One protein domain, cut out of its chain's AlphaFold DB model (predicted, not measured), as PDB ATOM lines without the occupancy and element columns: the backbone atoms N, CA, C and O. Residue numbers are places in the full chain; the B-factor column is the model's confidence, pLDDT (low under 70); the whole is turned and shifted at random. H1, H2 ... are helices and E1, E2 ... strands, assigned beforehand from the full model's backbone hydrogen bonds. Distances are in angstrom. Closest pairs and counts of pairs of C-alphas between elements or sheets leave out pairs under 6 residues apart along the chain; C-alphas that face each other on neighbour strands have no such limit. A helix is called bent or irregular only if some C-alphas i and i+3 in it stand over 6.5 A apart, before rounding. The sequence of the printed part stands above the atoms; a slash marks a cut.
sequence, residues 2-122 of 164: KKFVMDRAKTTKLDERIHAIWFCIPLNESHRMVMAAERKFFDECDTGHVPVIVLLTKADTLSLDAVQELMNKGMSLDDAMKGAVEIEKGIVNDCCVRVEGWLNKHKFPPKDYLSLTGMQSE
ATOM      1  N   LYS A   2     172.112 119.976 154.171       89.06
ATOM      2  CA  LYS A   2     171.984 120.650 155.490       89.06
ATOM      3  C   LYS A   2     171.802 119.696 156.679       89.06
ATOM      4  O   LYS A   2     172.581 119.747 157.618       89.06
ATOM      5  N   LYS A   3     170.822 118.786 156.604       91.69
ATOM      6  CA  LYS A   3     170.582 117.780 157.653       91.69
ATOM      7  C   LYS A   3     171.831 116.943 157.952       91.69
ATOM      8  O   LYS A   3     172.238 116.860 159.097       91.69
ATOM      9  N   PHE A   4     172.479 116.410 156.916       93.25
ATOM     10  CA  PHE A   4     173.713 115.636 157.066       93.25
ATOM     11  C   PHE A   4     174.817 116.435 157.765       93.25
ATOM     12  O   PHE A   4     175.401 115.934 158.717       93.25
ATOM     13  N   VAL A   5     175.072 117.675 157.331       93.44
ATOM     14  CA  VAL A   5     176.107 118.529 157.936       93.44
ATOM     15  C   VAL A   5     175.787 118.810 159.400       93.44
ATOM     16  O   VAL A   5     176.649 118.634 160.249       93.44
ATOM     17  N   MET A   6     174.546 119.181 159.714       91.44
ATOM     18  CA  MET A   6     174.133 119.472 161.088       91.44
ATOM     19  C   MET A   6     174.199 118.238 161.996       91.44
ATOM     20  O   MET A   6     174.665 118.348 163.127       91.44
ATOM     21  N   ASP A   7     173.752 117.078 161.510       93.25
ATOM     22  CA  ASP A   7     173.765 115.824 162.268       93.25
ATOM     23  C   ASP A   7     175.215 115.389 162.544       93.25
ATOM     24  O   ASP A   7     175.578 115.055 163.672       93.25
ATOM     25  N   ARG A   8     176.078 115.466 161.525       94.62
ATOM     26  CA  ARG A   8     177.487 115.065 161.615       94.62
ATOM     27  C   ARG A   8     178.380 116.083 162.316       94.62
ATOM     28  O   ARG A   8     179.404 115.688 162.848       94.62
ATOM     29  N   ALA A   9     178.022 117.363 162.346       91.50
ATOM     30  CA  ALA A   9     178.745 118.378 163.116       91.50
ATOM     31  C   ALA A   9     178.489 118.256 164.629       91.50
ATOM     32  O   ALA A   9     179.308 118.700 165.430       91.50
ATOM     33  N   LYS A  10     177.347 117.670 165.023       88.62
ATOM     34  CA  LYS A  10     176.898 117.570 166.423       88.62
ATOM     35  C   LYS A  10     177.124 116.201 167.063       88.62
ATOM     36  O   LYS A  10     176.895 116.062 168.262       88.62
ATOM     37  N   THR A  11     177.523 115.191 166.292       91.50
ATOM     38  CA  THR A  11     177.808 113.864 166.852       91.50
ATOM     39  C   THR A  11     178.998 113.926 167.810       91.50
ATOM     40  O   THR A  11     179.958 114.660 167.585       91.50
ATOM     41  N   THR A  12     178.927 113.159 168.897       88.12
ATOM     42  CA  THR A  12     179.983 113.089 169.919       88.12
ATOM     43  C   THR A  12     181.081 112.092 169.563       88.12
ATOM     44  O   THR A  12     182.180 112.166 170.106       88.12
ATOM     45  N   LYS A  13     180.794 111.157 168.653       92.12
ATOM     46  CA  LYS A  13     181.762 110.177 168.162       92.12
ATOM     47  C   LYS A  13     182.682 110.822 167.137       92.12
ATOM     48  O   LYS A  13     182.222 111.261 166.085       92.12
ATOM     49  N   LEU A  14     183.971 110.873 167.456       89.81
ATOM     50  CA  LEU A  14     184.977 111.581 166.669       89.81
ATOM     51  C   LEU A  14     185.088 111.049 165.231       89.81
ATOM     52  O   LEU A  14     185.099 111.819 164.285       89.81
ATOM     53  N   ASP A  15     185.101 109.732 165.056       91.25
ATOM     54  CA  ASP A  15     185.192 109.049 163.759       91.25
ATOM     55  C   ASP A  15     183.937 109.214 162.884       91.25
ATOM     56  O   ASP A  15     183.998 109.123 161.659       91.25
ATOM     57  N   GLU A  16     182.793 109.501 163.499       93.31
ATOM     58  CA  GLU A  16     181.546 109.795 162.800       93.31
ATOM     59  C   GLU A  16     181.340 111.300 162.548       93.31
ATOM     60  O   GLU A  16     180.378 111.662 161.858       93.31
ATOM     61  N   ARG A  17     182.199 112.168 163.099       93.56
ATOM     62  CA  ARG A  17     182.062 113.630 163.083       93.56
ATOM     63  C   ARG A  17     182.739 114.251 161.864       93.56
ATOM     64  O   ARG A  17     183.820 113.846 161.449       93.56
ATOM     65  N   ILE A  18     182.120 115.289 161.300       94.75
ATOM     66  CA  ILE A  18     182.815 116.158 160.336       94.75
ATOM     67  C   ILE A  18     183.689 117.135 161.122       94.75
ATOM     68  O   ILE A  18     183.187 117.829 162.000       94.75
ATOM     69  N   HIS A  19     184.973 117.214 160.779       94.56
ATOM     70  CA  HIS A  19     185.944 118.066 161.478       94.56
ATOM     71  C   HIS A  19     186.187 119.410 160.795       94.56
ATOM     72  O   HIS A  19     186.430 120.400 161.472       94.56
ATOM     73  N   ALA A  20     186.093 119.452 159.469       96.31
ATOM     74  CA  ALA A  20     186.209 120.654 158.653       96.31
ATOM     75  C   ALA A  20     185.415 120.460 157.357       96.31
ATOM     76  O   ALA A  20     185.175 119.327 156.930       96.31
ATOM     77  N   ILE A  21     185.006 121.560 156.730       96.62
ATOM     78  CA  ILE A  21     184.349 121.556 155.423       96.62
ATOM     79  C   ILE A  21     185.181 122.403 154.473       96.62
ATOM     80  O   ILE A  21     185.367 123.596 154.697       96.62
ATOM     81  N   TRP A  22     185.633 121.791 153.385       96.12
ATOM     82  CA  TRP A  22     186.197 122.497 152.244       96.12
ATOM     83  C   TRP A  22     185.086 122.759 151.228       96.12
ATOM     84  O   TRP A  22     184.534 121.828 150.642       96.12
ATOM     85  N   PHE A  23     184.712 124.026 151.063       93.75
ATOM     86  CA  PHE A  23     183.661 124.459 150.151       93.75
ATOM     87  C   PHE A  23     184.291 124.989 148.860       93.75
ATOM     88  O   PHE A  23     184.791 126.111 148.817       93.75
ATOM     89  N   CYS A  24     184.294 124.172 147.809       90.56
ATOM     90  CA  CYS A  24     184.975 124.505 146.561       90.56
ATOM     91  C   CYS A  24     184.122 125.409 145.666       90.56
ATOM     92  O   CYS A  24     183.000 125.055 145.308       90.56
ATOM     93  N   ILE A  25     184.693 126.535 145.244       88.00
ATOM     94  CA  ILE A  25     184.125 127.452 144.262       88.00
ATOM     95  C   ILE A  25     185.070 127.504 143.049       88.00
ATOM     96  O   ILE A  25     186.214 127.945 143.175       88.00
ATOM     97  N   PRO A  26     184.645 127.023 141.870       85.50
ATOM     98  CA  PRO A  26     185.474 127.058 140.671       85.50
ATOM     99  C   PRO A  26     185.519 128.469 140.063       85.50
ATOM    100  O   PRO A  26     184.488 129.067 139.756       85.50
ATOM    101  N   LEU A  27     186.724 129.002 139.859       80.06
ATOM    102  CA  LEU A  27     186.952 130.371 139.385       80.06
ATOM    103  C   LEU A  27     186.515 130.603 137.932       80.06
ATOM    104  O   LEU A  27     186.074 131.703 137.592       80.06
ATOM    105  N   ASN A  28     186.558 129.577 137.084       73.69
ATOM    106  CA  ASN A  28     186.053 129.656 135.709       73.69
ATOM    107  C   ASN A  28     184.523 129.784 135.623       73.69
ATOM    108  O   ASN A  28     183.975 130.227 134.616       73.69
ATOM    109  N   GLU A  29     183.819 129.463 136.706       68.31
ATOM    110  CA  GLU A  29     182.384 129.683 136.857       68.31
ATOM    111  C   GLU A  29     182.113 130.781 137.888       68.31
ATOM    112  O   GLU A  29     181.018 130.874 138.438       68.31
ATOM    113  N   SER A  30     183.092 131.660 138.133       59.97
ATOM    114  CA  SER A  30     182.979 132.709 139.146       59.97
ATOM    115  C   SER A  30     181.781 133.642 138.903       59.97
ATOM    116  O   SER A  30     181.072 134.048 139.821       59.97
ATOM    117  N   HIS A  31     181.453 133.913 137.641       60.84
ATOM    118  CA  HIS A  31     180.248 134.655 137.255       60.84
ATOM    119  C   HIS A  31     178.930 133.979 137.701       60.84
ATOM    120  O   HIS A  31     177.901 134.645 137.787       60.84
ATOM    121  N   ARG A  32     178.957 132.675 138.014       60.78
ATOM    122  CA  ARG A  32     177.846 131.888 138.574       60.78
ATOM    123  C   ARG A  32     177.897 131.750 140.098       60.78
ATOM    124  O   ARG A  32     177.029 131.093 140.650       60.78
ATOM    125  N   MET A  33     178.850 132.366 140.803       56.66
ATOM    126  CA  MET A  33     179.035 132.193 142.262       56.66
ATOM    127  C   MET A  33     177.829 132.589 143.120       56.66
ATOM    128  O   MET A  33     177.757 132.215 144.286       56.66
ATOM    129  N   VAL A  34     176.871 133.325 142.560       59.03
ATOM    130  CA  VAL A  34     175.649 133.755 143.251       59.03
ATOM    131  C   VAL A  34     174.493 132.806 142.927       59.03
ATOM    132  O   VAL A  34     173.428 133.230 142.475       59.03
ATOM    133  N   MET A  35     174.692 131.503 143.120       69.56
ATOM    134  CA  MET A  35     173.635 130.515 142.914       69.56
ATOM    135  C   MET A  35     172.887 130.226 144.222       69.56
ATOM    136  O   MET A  35     173.320 130.515 145.342       69.56
ATOM    137  N   ALA A  36     171.659 129.720 144.080       76.44
ATOM    138  CA  ALA A  36     170.762 129.473 145.208       76.44
ATOM    139  C   ALA A  36     171.328 128.444 146.206       76.44
ATOM    140  O   ALA A  36     170.903 128.420 147.361       76.44
ATOM    141  N   ALA A  37     172.269 127.598 145.778       83.44
ATOM    142  CA  ALA A  37     172.848 126.539 146.593       83.44
ATOM    143  C   ALA A  37     173.832 127.082 147.640       83.44
ATOM    144  O   ALA A  37     173.711 126.736 148.816       83.44
ATOM    145  N   GLU A  38     174.745 127.964 147.237       87.69
ATOM    146  CA  GLU A  38     175.719 128.626 148.106       87.69
ATOM    147  C   GLU A  38     174.974 129.492 149.117       87.69
ATOM    148  O   GLU A  38     175.150 129.322 150.322       87.69
ATOM    149  N   ARG A  39     174.036 130.327 148.644       87.81
ATOM    150  CA  ARG A  39     173.175 131.130 149.526       87.81
ATOM    151  C   ARG A  39     172.480 130.251 150.562       87.81
ATOM    152  O   ARG A  39     172.541 130.530 151.752       87.81
ATOM    153  N   LYS A  40     171.853 129.156 150.127       90.50
ATOM    154  CA  LYS A  40     171.165 128.230 151.030       90.50
ATOM    155  C   LYS A  40     172.113 127.610 152.054       90.50
ATOM    156  O   LYS A  40     171.719 127.416 153.201       90.50
ATOM    157  N   PHE A  41     173.344 127.285 151.668       93.00
ATOM    158  CA  PHE A  41     174.341 126.782 152.607       93.00
ATOM    159  C   PHE A  41     174.709 127.854 153.642       93.00
ATOM    160  O   PHE A  41     174.490 127.638 154.832       93.00
ATOM    161  N   PHE A  42     175.182 129.018 153.199       94.12
ATOM    162  CA  PHE A  42     175.718 130.059 154.080       94.12
ATOM    163  C   PHE A  42     174.638 130.832 154.867       94.12
ATOM    164  O   PHE A  42     174.948 131.418 155.902       94.12
ATOM    165  N   ASP A  43     173.364 130.801 154.458       93.69
ATOM    166  CA  ASP A  43     172.257 131.403 155.223       93.69
ATOM    167  C   ASP A  43     171.547 130.412 156.157       93.69
ATOM    168  O   ASP A  43     171.054 130.802 157.220       93.69
ATOM    169  N   GLU A  44     171.465 129.129 155.789       93.38
ATOM    170  CA  GLU A  44     170.619 128.172 156.508       93.38
ATOM    171  C   GLU A  44     171.379 127.054 157.231       93.38
ATOM    172  O   GLU A  44     170.771 126.391 158.080       93.38
ATOM    173  N   CYS A  45     172.638 126.776 156.884       93.69
ATOM    174  CA  CYS A  45     173.394 125.641 157.410       93.69
ATOM    175  C   CYS A  45     174.319 126.067 158.555       93.69
ATOM    176  O   CYS A  45     175.468 126.431 158.340       93.69
ATOM    177  N   ASP A  46     173.824 125.952 159.785       91.88
ATOM    178  CA  ASP A  46     174.652 126.118 160.978       91.88
ATOM    179  C   ASP A  46     175.598 124.918 161.141       91.88
ATOM    180  O   ASP A  46     175.165 123.808 161.474       91.88
ATOM    181  N   THR A  47     176.886 125.136 160.880       92.56
ATOM    182  CA  THR A  47     177.943 124.126 161.029       92.56
ATOM    183  C   THR A  47     178.494 124.051 162.459       92.56
ATOM    184  O   THR A  47     179.335 123.199 162.753       92.56
ATOM    185  N   GLY A  48     178.021 124.905 163.374       89.75
ATOM    186  CA  GLY A  48     178.438 124.943 164.772       89.75
ATOM    187  C   GLY A  48     179.941 125.187 164.945       89.75
ATOM    188  O   GLY A  48     180.462 126.283 164.712       89.75
ATOM    189  N   HIS A  49     180.656 124.162 165.411       88.50
ATOM    190  CA  HIS A  49     182.103 124.231 165.640       88.50
ATOM    191  C   HIS A  49     182.932 123.851 164.411       88.50
ATOM    192  O   HIS A  49     184.126 124.140 164.396       88.50
ATOM    193  N   VAL A  50     182.306 123.267 163.387       94.81
ATOM    194  CA  VAL A  50     182.983 122.826 162.168       94.81
ATOM    195  C   VAL A  50     183.302 124.043 161.294       94.81
ATOM    196  O   VAL A  50     182.366 124.707 160.830       94.81
ATOM    197  N   PRO A  51     184.588 124.365 161.059       96.50
ATOM    198  CA  PRO A  51     184.964 125.460 160.182       96.50
ATOM    199  C   PRO A  51     184.621 125.131 158.729       96.50
ATOM    200  O   PRO A  51     184.819 124.007 158.261       96.50
ATOM    201  N   VAL A  52     184.139 126.144 158.014       97.12
ATOM    202  CA  VAL A  52     183.992 126.112 156.559       97.12
ATOM    203  C   VAL A  52     185.117 126.945 155.966       97.12
ATOM    204  O   VAL A  52     185.246 128.114 156.313       97.12
ATOM    205  N   ILE A  53     185.916 126.358 155.085       97.19
ATOM    206  CA  ILE A  53     186.989 127.035 154.351       97.19
ATOM    207  C   ILE A  53     186.583 127.048 152.888       97.19
ATOM    208  O   ILE A  53     186.260 125.997 152.329       97.19
ATOM    209  N   VAL A  54     186.570 128.223 152.269       94.50
ATOM    210  CA  VAL A  54     186.247 128.342 150.848       94.50
ATOM    211  C   VAL A  54     187.508 128.117 150.031       94.50
ATOM    212  O   VAL A  54     188.495 128.826 150.200       94.50
ATOM    213  N   LEU A  55     187.459 127.139 149.131       92.75
ATOM    214  CA  LEU A  55     188.549 126.839 148.210       92.75
ATOM    215  C   LEU A  55     188.213 127.384 146.829       92.75
ATOM    216  O   LEU A  55     187.303 126.890 146.164       92.75
ATOM    217  N   LEU A  56     188.955 128.389 146.389       89.50
ATOM    218  CA  LEU A  56     188.886 128.895 145.028       89.50
ATOM    219  C   LEU A  56     189.744 127.989 144.152       89.50
ATOM    220  O   LEU A  56     190.951 127.874 144.345       89.50
ATOM    221  N   THR A  57     189.096 127.280 143.234       87.12
ATOM    222  CA  THR A  57     189.728 126.222 142.429       87.12
ATOM    223  C   THR A  57     189.697 126.566 140.947       87.12
ATOM    224  O   THR A  57     188.994 127.485 140.530       87.12
ATOM    225  N   LYS A  58     190.428 125.798 140.131       81.75
ATOM    226  CA  LYS A  58     190.484 125.953 138.668       81.75
ATOM    227  C   LYS A  58     191.038 127.304 138.193       81.75
ATOM    228  O   LYS A  58     190.671 127.759 137.111       81.75
ATOM    229  N   ALA A  59     191.891 127.968 138.978       75.38
ATOM    230  CA  ALA A  59     192.524 129.213 138.527       75.38
ATOM    231  C   ALA A  59     193.385 129.001 137.270       75.38
ATOM    232  O   ALA A  59     193.410 129.845 136.385       75.38
ATOM    233  N   ASP A  60     193.979 127.815 137.147       73.88
ATOM    234  CA  ASP A  60     194.796 127.376 136.019       73.88
ATOM    235  C   ASP A  60     194.040 127.368 134.684       73.88
ATOM    236  O   ASP A  60     194.640 127.502 133.624       73.88
ATOM    237  N   THR A  61     192.710 127.268 134.706       74.19
ATOM    238  CA  THR A  61     191.917 127.412 133.475       74.19
ATOM    239  C   THR A  61     191.860 128.858 132.973       74.19
ATOM    240  O   THR A  61     191.754 129.078 131.771       74.19
ATOM    241  N   LEU A  62     192.004 129.844 133.865       71.62
ATOM    242  CA  LEU A  62     192.013 131.265 133.509       71.62
ATOM    243  C   LEU A  62     193.296 131.656 132.771       71.62
ATOM    244  O   LEU A  62     193.267 132.528 131.903       71.62
ATOM    245  N   SER A  63     194.423 131.017 133.101       72.19
ATOM    246  CA  SER A  63     195.692 131.285 132.422       72.19
ATOM    247  C   SER A  63     195.691 130.765 130.991       72.19
ATOM    248  O   SER A  63     196.191 131.456 130.110       72.19
ATOM    249  N   LEU A  64     195.066 129.613 130.723       73.81
ATOM    250  CA  LEU A  64     194.912 129.086 129.363       73.81
ATOM    251  C   LEU A  64     194.126 130.049 128.463       73.81
ATOM    252  O   LEU A  64     194.569 130.349 127.352       73.81
ATOM    253  N   ASP A  65     193.011 130.581 128.968       77.38
ATOM    254  CA  ASP A  65     192.207 131.574 128.251       77.38
ATOM    255  C   ASP A  65     193.011 132.865 128.009       77.38
ATOM    256  O   ASP A  65     193.043 133.390 126.891       77.38
ATOM    257  N   ALA A  66     193.741 133.342 129.024       79.31
ATOM    258  CA  ALA A  66     194.581 134.534 128.917       79.31
ATOM    259  C   ALA A  66     195.747 134.360 127.924       79.31
ATOM    260  O   ALA A  66     196.011 135.265 127.129       79.31
ATOM    261  N   VAL A  67     196.423 133.203 127.914       78.38
ATOM    262  CA  VAL A  67     197.473 132.885 126.930       78.38
ATOM    263  C   VAL A  67     196.895 132.942 125.520       78.38
ATOM    264  O   VAL A  67     197.471 133.598 124.650       78.38
ATOM    265  N   GLN A  68     195.740 132.308 125.295       81.38
ATOM    266  CA  GLN A  68     195.100 132.294 123.982       81.38
ATOM    267  C   GLN A  68     194.750 133.712 123.507       81.38
ATOM    268  O   GLN A  68     194.982 134.049 122.343       81.38
ATOM    269  N   GLU A  69     194.246 134.573 124.394       83.56
ATOM    270  CA  GLU A  69     193.981 135.975 124.064       83.56
ATOM    271  C   GLU A  69     195.250 136.769 123.728       83.56
ATOM    272  O   GLU A  69     195.244 137.569 122.788       83.56
ATOM    273  N   LEU A  70     196.335 136.580 124.481       85.88
ATOM    274  CA  LEU A  70     197.601 137.282 124.251       85.88
ATOM    275  C   LEU A  70     198.271 136.831 122.948       85.88
ATOM    276  O   LEU A  70     198.784 137.667 122.199       85.88
ATOM    277  N   MET A  71     198.188 135.541 122.618       87.00
ATOM    278  CA  MET A  71     198.631 135.017 121.323       87.00
ATOM    279  C   MET A  71     197.800 135.584 120.167       87.00
ATOM    280  O   MET A  71     198.361 135.990 119.151       87.00
ATOM    281  N   ASN A  72     196.477 135.708 120.330       89.50
ATOM    282  CA  ASN A  72     195.611 136.353 119.335       89.50
ATOM    283  C   ASN A  72     195.948 137.845 119.135       89.50
ATOM    284  O   ASN A  72     195.698 138.397 118.065       89.50
ATOM    285  N   LYS A  73     196.545 138.496 120.144       89.12
ATOM    286  CA  LYS A  73     197.072 139.872 120.075       89.12
ATOM    287  C   LYS A  73     198.482 139.952 119.465       89.12
ATOM    288  O   LYS A  73     199.048 141.041 119.401       89.12
ATOM    289  N   GLY A  74     199.037 138.833 118.995       87.25
ATOM    290  CA  GLY A  74     200.311 138.770 118.276       87.25
ATOM    291  C   GLY A  74     201.548 138.596 119.159       87.25
ATOM    292  O   GLY A  74     202.659 138.761 118.661       87.25
ATOM    293  N   MET A  75     201.387 138.274 120.448       91.12
ATOM    294  CA  MET A  75     202.530 137.957 121.315       91.12
ATOM    295  C   MET A  75     203.118 136.582 120.994       91.12
ATOM    296  O   MET A  75     202.415 135.667 120.559       91.12
ATOM    297  N   SER A  76     204.420 136.430 121.252       91.44
ATOM    298  CA  SER A  76     205.068 135.119 121.240       91.44
ATOM    299  C   SER A  76     204.493 134.228 122.349       91.44
ATOM    300  O   SER A  76     203.933 134.730 123.322       91.44
ATOM    301  N   LEU A  77     204.643 132.906 122.232       85.69
ATOM    302  CA  LEU A  77     204.175 131.975 123.266       85.69
ATOM    303  C   LEU A  77     204.810 132.268 124.638       85.69
ATOM    304  O   LEU A  77     204.112 132.232 125.645       85.69
ATOM    305  N   ASP A  78     206.107 132.588 124.671       87.38
ATOM    306  CA  ASP A  78     206.838 132.874 125.914       87.38
ATOM    307  C   ASP A  78     206.353 134.176 126.576       87.38
ATOM    308  O   ASP A  78     206.086 134.210 127.780       87.38
ATOM    309  N   ASP A  79     206.144 135.231 125.781       87.81
ATOM    310  CA  ASP A  79     205.617 136.507 126.279       87.81
ATOM    311  C   ASP A  79     204.149 136.386 126.708       87.81
ATOM    312  O   ASP A  79     203.752 136.937 127.736       87.81
ATOM    313  N   ALA A  80     203.349 135.619 125.960       86.19
ATOM    314  CA  ALA A  80     201.960 135.333 126.292       86.19
ATOM    315  C   ALA A  80     201.846 134.534 127.597       86.19
ATOM    316  O   ALA A  80     201.014 134.866 128.435       86.19
ATOM    317  N   MET A  81     202.705 133.532 127.817       83.75
ATOM    318  CA  MET A  81     202.755 132.780 129.077       83.75
ATOM    319  C   MET A  81     203.111 133.678 130.264       83.75
ATOM    320  O   MET A  81     202.425 133.644 131.284       83.75
ATOM    321  N   LYS A  82     204.135 134.530 130.132       86.00
ATOM    322  CA  LYS A  82     204.512 135.485 131.188       86.00
ATOM    323  C   LYS A  82     203.390 136.478 131.489       86.00
ATOM    324  O   LYS A  82     203.079 136.711 132.655       86.00
ATOM    325  N   GLY A  83     202.765 137.039 130.454       83.75
ATOM    326  CA  GLY A  83     201.641 137.960 130.607       83.75
ATOM    327  C   GLY A  83     200.415 137.296 131.240       83.75
ATOM    328  O   GLY A  83     199.758 137.899 132.089       83.75
ATOM    329  N   ALA A  84     200.135 136.042 130.884       83.12
ATOM    330  CA  ALA A  84     199.001 135.294 131.410       83.12
ATOM    331  C   ALA A  84     199.109 135.023 132.914       83.12
ATOM    332  O   ALA A  84     198.090 135.069 133.590       83.12
ATOM    333  N   VAL A  85     200.316 134.812 133.452       82.19
ATOM    334  CA  VAL A  85     200.521 134.632 134.903       82.19
ATOM    335  C   VAL A  85     200.088 135.871 135.692       82.19
ATOM    336  O   VAL A  85     199.437 135.752 136.728       82.19
ATOM    337  N   GLU A  86     200.417 137.072 135.215       83.06
ATOM    338  CA  GLU A  86     200.008 138.311 135.891       83.06
ATOM    339  C   GLU A  86     198.505 138.581 135.738       83.06
ATOM    340  O   GLU A  86     197.850 139.012 136.688       83.06
ATOM    341  N   ILE A  87     197.931 138.254 134.576       80.19
ATOM    342  CA  ILE A  87     196.479 138.317 134.360       80.19
ATOM    343  C   ILE A  87     195.750 137.337 135.289       80.19
ATOM    344  O   ILE A  87     194.781 137.726 135.939       80.19
ATOM    345  N   GLU A  88     196.225 136.094 135.400       82.25
ATOM    346  CA  GLU A  88     195.660 135.071 136.284       82.25
ATOM    347  C   GLU A  88     195.649 135.554 137.736       82.25
ATOM    348  O   GLU A  88     194.594 135.550 138.370       82.25
ATOM    349  N   LYS A  89     196.787 136.046 138.247       83.31
ATOM    350  CA  LYS A  89     196.877 136.608 139.607       83.31
ATOM    351  C   LYS A  89     195.863 137.728 139.832       83.31
ATOM    352  O   LYS A  89     195.211 137.753 140.876       83.31
ATOM    353  N   GLY A  90     195.713 138.631 138.860       82.69
ATOM    354  CA  GLY A  90     194.726 139.710 138.913       82.69
ATOM    355  C   GLY A  90     193.293 139.183 139.003       82.69
ATOM    356  O   GLY A  90     192.546 139.575 139.898       82.69
ATOM    357  N   ILE A  91     192.924 138.233 138.138       79.38
ATOM    358  CA  ILE A  91     191.581 137.637 138.125       79.38
ATOM    359  C   ILE A  91     191.300 136.874 139.422       79.38
ATOM    360  O   ILE A  91     190.205 137.002 139.976       79.38
ATOM    361  N   VAL A  92     192.267 136.092 139.912       83.88
ATOM    362  CA  VAL A  92     192.159 135.362 141.182       83.88
ATOM    363  C   VAL A  92     191.895 136.348 142.310       83.88
ATOM    364  O   VAL A  92     190.897 136.197 143.008       83.88
ATOM    365  N   ASN A  93     192.723 137.386 142.444       87.00
ATOM    366  CA  ASN A  93     192.581 138.387 143.496       87.00
ATOM    367  C   ASN A  93     191.221 139.101 143.437       87.00
ATOM    368  O   ASN A  93     190.511 139.180 144.439       87.00
ATOM    369  N   ASP A  94     190.811 139.554 142.252       84.25
ATOM    370  CA  ASP A  94     189.513 140.204 142.061       84.25
ATOM    371  C   ASP A  94     188.351 139.267 142.402       84.25
ATOM    372  O   ASP A  94     187.333 139.684 142.962       84.25
ATOM    373  N   CYS A  95     188.482 137.984 142.067       82.69
ATOM    374  CA  CYS A  95     187.491 136.984 142.412       82.69
ATOM    375  C   CYS A  95     187.448 136.723 143.920       82.69
ATOM    376  O   CYS A  95     186.348 136.708 144.473       82.69
ATOM    377  N   CYS A  96     188.600 136.582 144.586       86.31
ATOM    378  CA  CYS A  96     188.695 136.450 146.042       86.31
ATOM    379  C   CYS A  96     187.934 137.585 146.727       86.31
ATOM    380  O   CYS A  96     186.981 137.327 147.458       86.31
ATOM    381  N   VAL A  97     188.257 138.838 146.394       88.88
ATOM    382  CA  VAL A  97     187.628 140.025 146.994       88.88
ATOM    383  C   VAL A  97     186.110 140.023 146.795       88.88
ATOM    384  O   VAL A  97     185.352 140.330 147.720       88.88
ATOM    385  N   ARG A  98     185.628 139.652 145.601       86.75
ATOM    386  CA  ARG A  98     184.182 139.558 145.339       86.75
ATOM    387  C   ARG A  98     183.513 138.452 146.153       86.75
ATOM    388  O   ARG A  98     182.440 138.688 146.707       86.75
ATOM    389  N   VAL A  99     184.114 137.263 146.206       87.44
ATOM    390  CA  VAL A  99     183.575 136.106 146.938       87.44
ATOM    391  C   VAL A  99     183.548 136.385 148.429       87.44
ATOM    392  O   VAL A  99     182.519 136.172 149.064       87.44
ATOM    393  N   GLU A 100     184.635 136.917 148.977       90.38
ATOM    394  CA  GLU A 100     184.734 137.338 150.371       90.38
ATOM    395  C   GLU A 100     183.676 138.387 150.705       90.38
ATOM    396  O   GLU A 100     182.865 138.201 151.613       90.38
ATOM    397  N   GLY A 101     183.610 139.464 149.921       90.25
ATOM    398  CA  GLY A 101     182.642 140.538 150.124       90.25
ATOM    399  C   GLY A 101     181.182 140.092 149.987       90.25
ATOM    400  O   GLY A 101     180.287 140.751 150.524       90.25
ATOM    401  N   TRP A 102     180.914 139.002 149.269       88.06
ATOM    402  CA  TRP A 102     179.584 138.409 149.160       88.06
ATOM    403  C   TRP A 102     179.282 137.459 150.326       88.06
ATOM    404  O   TRP A 102     178.283 137.651 151.019       88.06
ATOM    405  N   LEU A 103     180.159 136.487 150.591       91.06
ATOM    406  CA  LEU A 103     179.958 135.454 151.609       91.06
ATOM    407  C   LEU A 103     179.991 135.992 153.040       91.06
ATOM    408  O   LEU A 103     179.234 135.515 153.883       91.06
ATOM    409  N   ASN A 104     180.778 137.036 153.305       92.06
ATOM    410  CA  ASN A 104     180.835 137.671 154.624       92.06
ATOM    411  C   ASN A 104     179.531 138.384 155.022       92.06
ATOM    412  O   ASN A 104     179.378 138.788 156.172       92.06
ATOM    413  N   LYS A 105     178.581 138.542 154.092       92.00
ATOM    414  CA  LYS A 105     177.255 139.123 154.362       92.00
ATOM    415  C   LYS A 105     176.218 138.082 154.786       92.00
ATOM    416  O   LYS A 105     175.109 138.465 155.160       92.00
ATOM    417  N   HIS A 106     176.539 136.794 154.691       92.88
ATOM    418  CA  HIS A 106     175.626 135.713 155.042       92.88
ATOM    419  C   HIS A 106     175.659 135.379 156.530       92.88
ATOM    420  O   HIS A 106     176.557 135.782 157.267       92.88
ATOM    421  N   LYS A 107     174.640 134.641 156.983       95.38
ATOM    422  CA  LYS A 107     174.450 134.335 158.407       95.38
ATOM    423  C   LYS A 107     175.579 133.488 159.001       95.38
ATOM    424  O   LYS A 107     175.919 133.659 160.170       95.38
ATOM    425  N   PHE A 108     176.131 132.574 158.212       95.06
ATOM    426  CA  PHE A 108     177.184 131.651 158.617       95.06
ATOM    427  C   PHE A 108     178.383 131.803 157.679       95.06
ATOM    428  O   PHE A 108     178.583 130.935 156.838       95.06
ATOM    429  N   PRO A 109     179.156 132.900 157.760       95.06
ATOM    430  CA  PRO A 109     180.263 133.136 156.839       95.06
ATOM    431  C   PRO A 109     181.361 132.071 157.004       95.06
ATOM    432  O   PRO A 109     181.509 131.492 158.089       95.06
ATOM    433  N   PRO A 110     182.143 131.795 155.947       95.69
ATOM    434  CA  PRO A 110     183.288 130.905 156.054       95.69
ATOM    435  C   PRO A 110     184.346 131.478 157.002       95.69
ATOM    436  O   PRO A 110     184.419 132.678 157.265       95.69
ATOM    437  N   LYS A 111     185.169 130.580 157.538       96.31
ATOM    438  CA  LYS A 111     186.245 130.900 158.470       96.31
ATOM    439  C   LYS A 111     187.479 131.450 157.759       96.31
ATOM    440  O   LYS A 111     188.177 132.263 158.356       96.31
ATOM    441  N   ASP A 112     187.741 130.971 156.546       95.56
ATOM    442  CA  ASP A 112     188.920 131.333 155.763       95.56
ATOM    443  C   ASP A 112     188.701 131.064 154.263       95.56
ATOM    444  O   ASP A 112     187.752 130.364 153.876       95.56
ATOM    445  N   TYR A 113     189.593 131.608 153.439       93.38
ATOM    446  CA  TYR A 113     189.584 131.526 151.983       93.38
ATOM    447  C   TYR A 113     190.967 131.126 151.477       93.38
ATOM    448  O   TYR A 113     191.984 131.650 151.922       93.38
ATOM    449  N   LEU A 114     191.013 130.214 150.510       92.00
ATOM    450  CA  LEU A 114     192.267 129.762 149.924       92.00
ATOM    451  C   LEU A 114     192.115 129.538 148.426       92.00
ATOM    452  O   LEU A 114     191.219 128.817 147.993       92.00
ATOM    453  N   SER A 115     193.013 130.118 147.635       88.94
ATOM    454  CA  SER A 115     193.130 129.790 146.215       88.94
ATOM    455  C   SER A 115     194.087 128.619 146.033       88.94
ATOM    456  O   SER A 115     195.205 128.650 146.543       88.94
ATOM    457  N   LEU A 116     193.650 127.603 145.294       86.94
ATOM    458  CA  LEU A 116     194.438 126.417 144.976       86.94
ATOM    459  C   LEU A 116     194.551 126.247 143.463       86.94
ATOM    460  O   LEU A 116     193.562 126.337 142.730       86.94
ATOM    461  N   THR A 117     195.763 125.945 143.012       80.69
ATOM    462  CA  THR A 117     196.098 125.691 141.608       80.69
ATOM    463  C   THR A 117     196.860 124.376 141.491       80.69
ATOM    464  O   THR A 117     197.491 123.928 142.445       80.69
ATOM    465  N   GLY A 118     196.764 123.709 140.337       76.56
ATOM    466  CA  GLY A 118     197.559 122.507 140.070       76.56
ATOM    467  C   GLY A 118     197.183 121.263 140.886       76.56
ATOM    468  O   GLY A 118     197.948 120.304 140.898       76.56
ATOM    469  N   MET A 119     196.012 121.239 141.538       79.38
ATOM    470  CA  MET A 119     195.543 120.112 142.369       79.38
ATOM    471  C   MET A 119     195.314 118.803 141.588       79.38
ATOM    472  O   MET A 119     195.136 117.749 142.189       79.38
ATOM    473  N   GLN A 120     195.292 118.861 140.257       77.19
ATOM    474  CA  GLN A 120     195.215 117.707 139.361       77.19
ATOM    475  C   GLN A 120     196.525 116.913 139.271       77.19
ATOM    476  O   GLN A 120     196.515 115.779 138.794       77.19
ATOM    477  N   SER A 121     197.644 117.514 139.673       81.38
ATOM    478  CA  SER A 121     198.967 116.912 139.557       81.38
ATOM    479  C   SER A 121     199.263 116.026 140.761       81.38
ATOM    480  O   SER A 121     199.051 116.416 141.909       81.38
ATOM    481  N   GLU A 122     199.800 114.834 140.509       78.75
ATOM    482  CA  GLU A 122     200.336 113.994 141.577       78.75
ATOM    483  C   GLU A 122     201.486 114.735 142.281       78.75
ATOM    484  O   GLU A 122     202.361 115.304 141.628       78.75
TER     485      GLU A 122
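AT A GLANCE: This is residues 2 to 122 of the 164 residues of an uncharacterized protein of Pisolithus microcarpus 441 (UniProt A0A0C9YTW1). A small wall of three parallel strands has the last part of the long helix H5 over one face and no named helix on the other. From there H5 reaches past the ends of the strands, where H4 makes a helical hairpin with it and forms one end of the long axis; H1 and the loop after it lie at the opposite end. The printed part has 121 residues with five named helices and three named strands, in the order H1 E1 H2 H3 E2 H4 H5 E3; the sheet order is E1 E2 E3, and the class is mostly helix. It is loose, with a radius of gyration of the C-alphas of 17.8 A, and spans 60 by 33 by 18 A, only just flat.

IN THESE COORDINATES: Find C-alpha 2 at (171.984, 120.650, 155.490), where H1 begins and runs to residue 10. E1 takes residues 21 to 26, 15.8 A long, and H2 residues 27 to 32; H2 is irregular, with C-alphas 28 and 31 7.8 A apart. Next come H3, residues 36 to 44, and E2, residues 52 to 57, 15.3 A long. H4 covers residues 59 to 72, 20.7 A. At C-alpha 77, (204.175, 131.975, 123.266), H5 begins and runs 37.4 A to residue 103. E3, residues 112 to 115, ends at (193.130, 129.790, 146.215).

HOW THE PARTS SIT: Begin with E2, the inner strand: N 23 and O 53 of E1 and E2 are 2.8 A apart, and N 54 and O 112 of E2 and E3 2.9 A, both within hydrogen-bond range. H5 is on the sheet over E2 and E3, at a height over the sheet of 9.2 A, along the strands at 20 degrees to E2 on the local plane. H2 is on the same face, giving two layers, helices on one face of a sheet. E1, H2 H3, E2 and E2, H4 H5, E3 are strand-helix-strand units, parallel neighbour strands with helices between, both with right-handed crossovers. H4 and H5 touch, closest at the C-alphas of Ala 66 and Ala 84, 5.1 A, at a steep tilt of 44 degrees, opposite ways. H4 touches H2 with residues 59 to 62 alone, closest at the C-alphas of Leu 27 and Ala 59, 5.8 A. H1 and H3 are close but not clearly touching, the C-alphas of Lys 2 and Phe 41 being 7.2 A apart. Every O i to N i+4 pair is within hydrogen-bond range in H1 and H3; H4 has 8 of 10, H5 22 of 23 and H2 0 of 2, with 2 of 3 O i to N i+3 pairs.

THE WHOLE: The two C-alphas farthest apart, Thr 12 and Gly 74, are 61.2 A apart. The printed part has no cut, and no link is long. The mean pLDDT of the printed part is 86.2; look for values under 70 at residues 29 to 35.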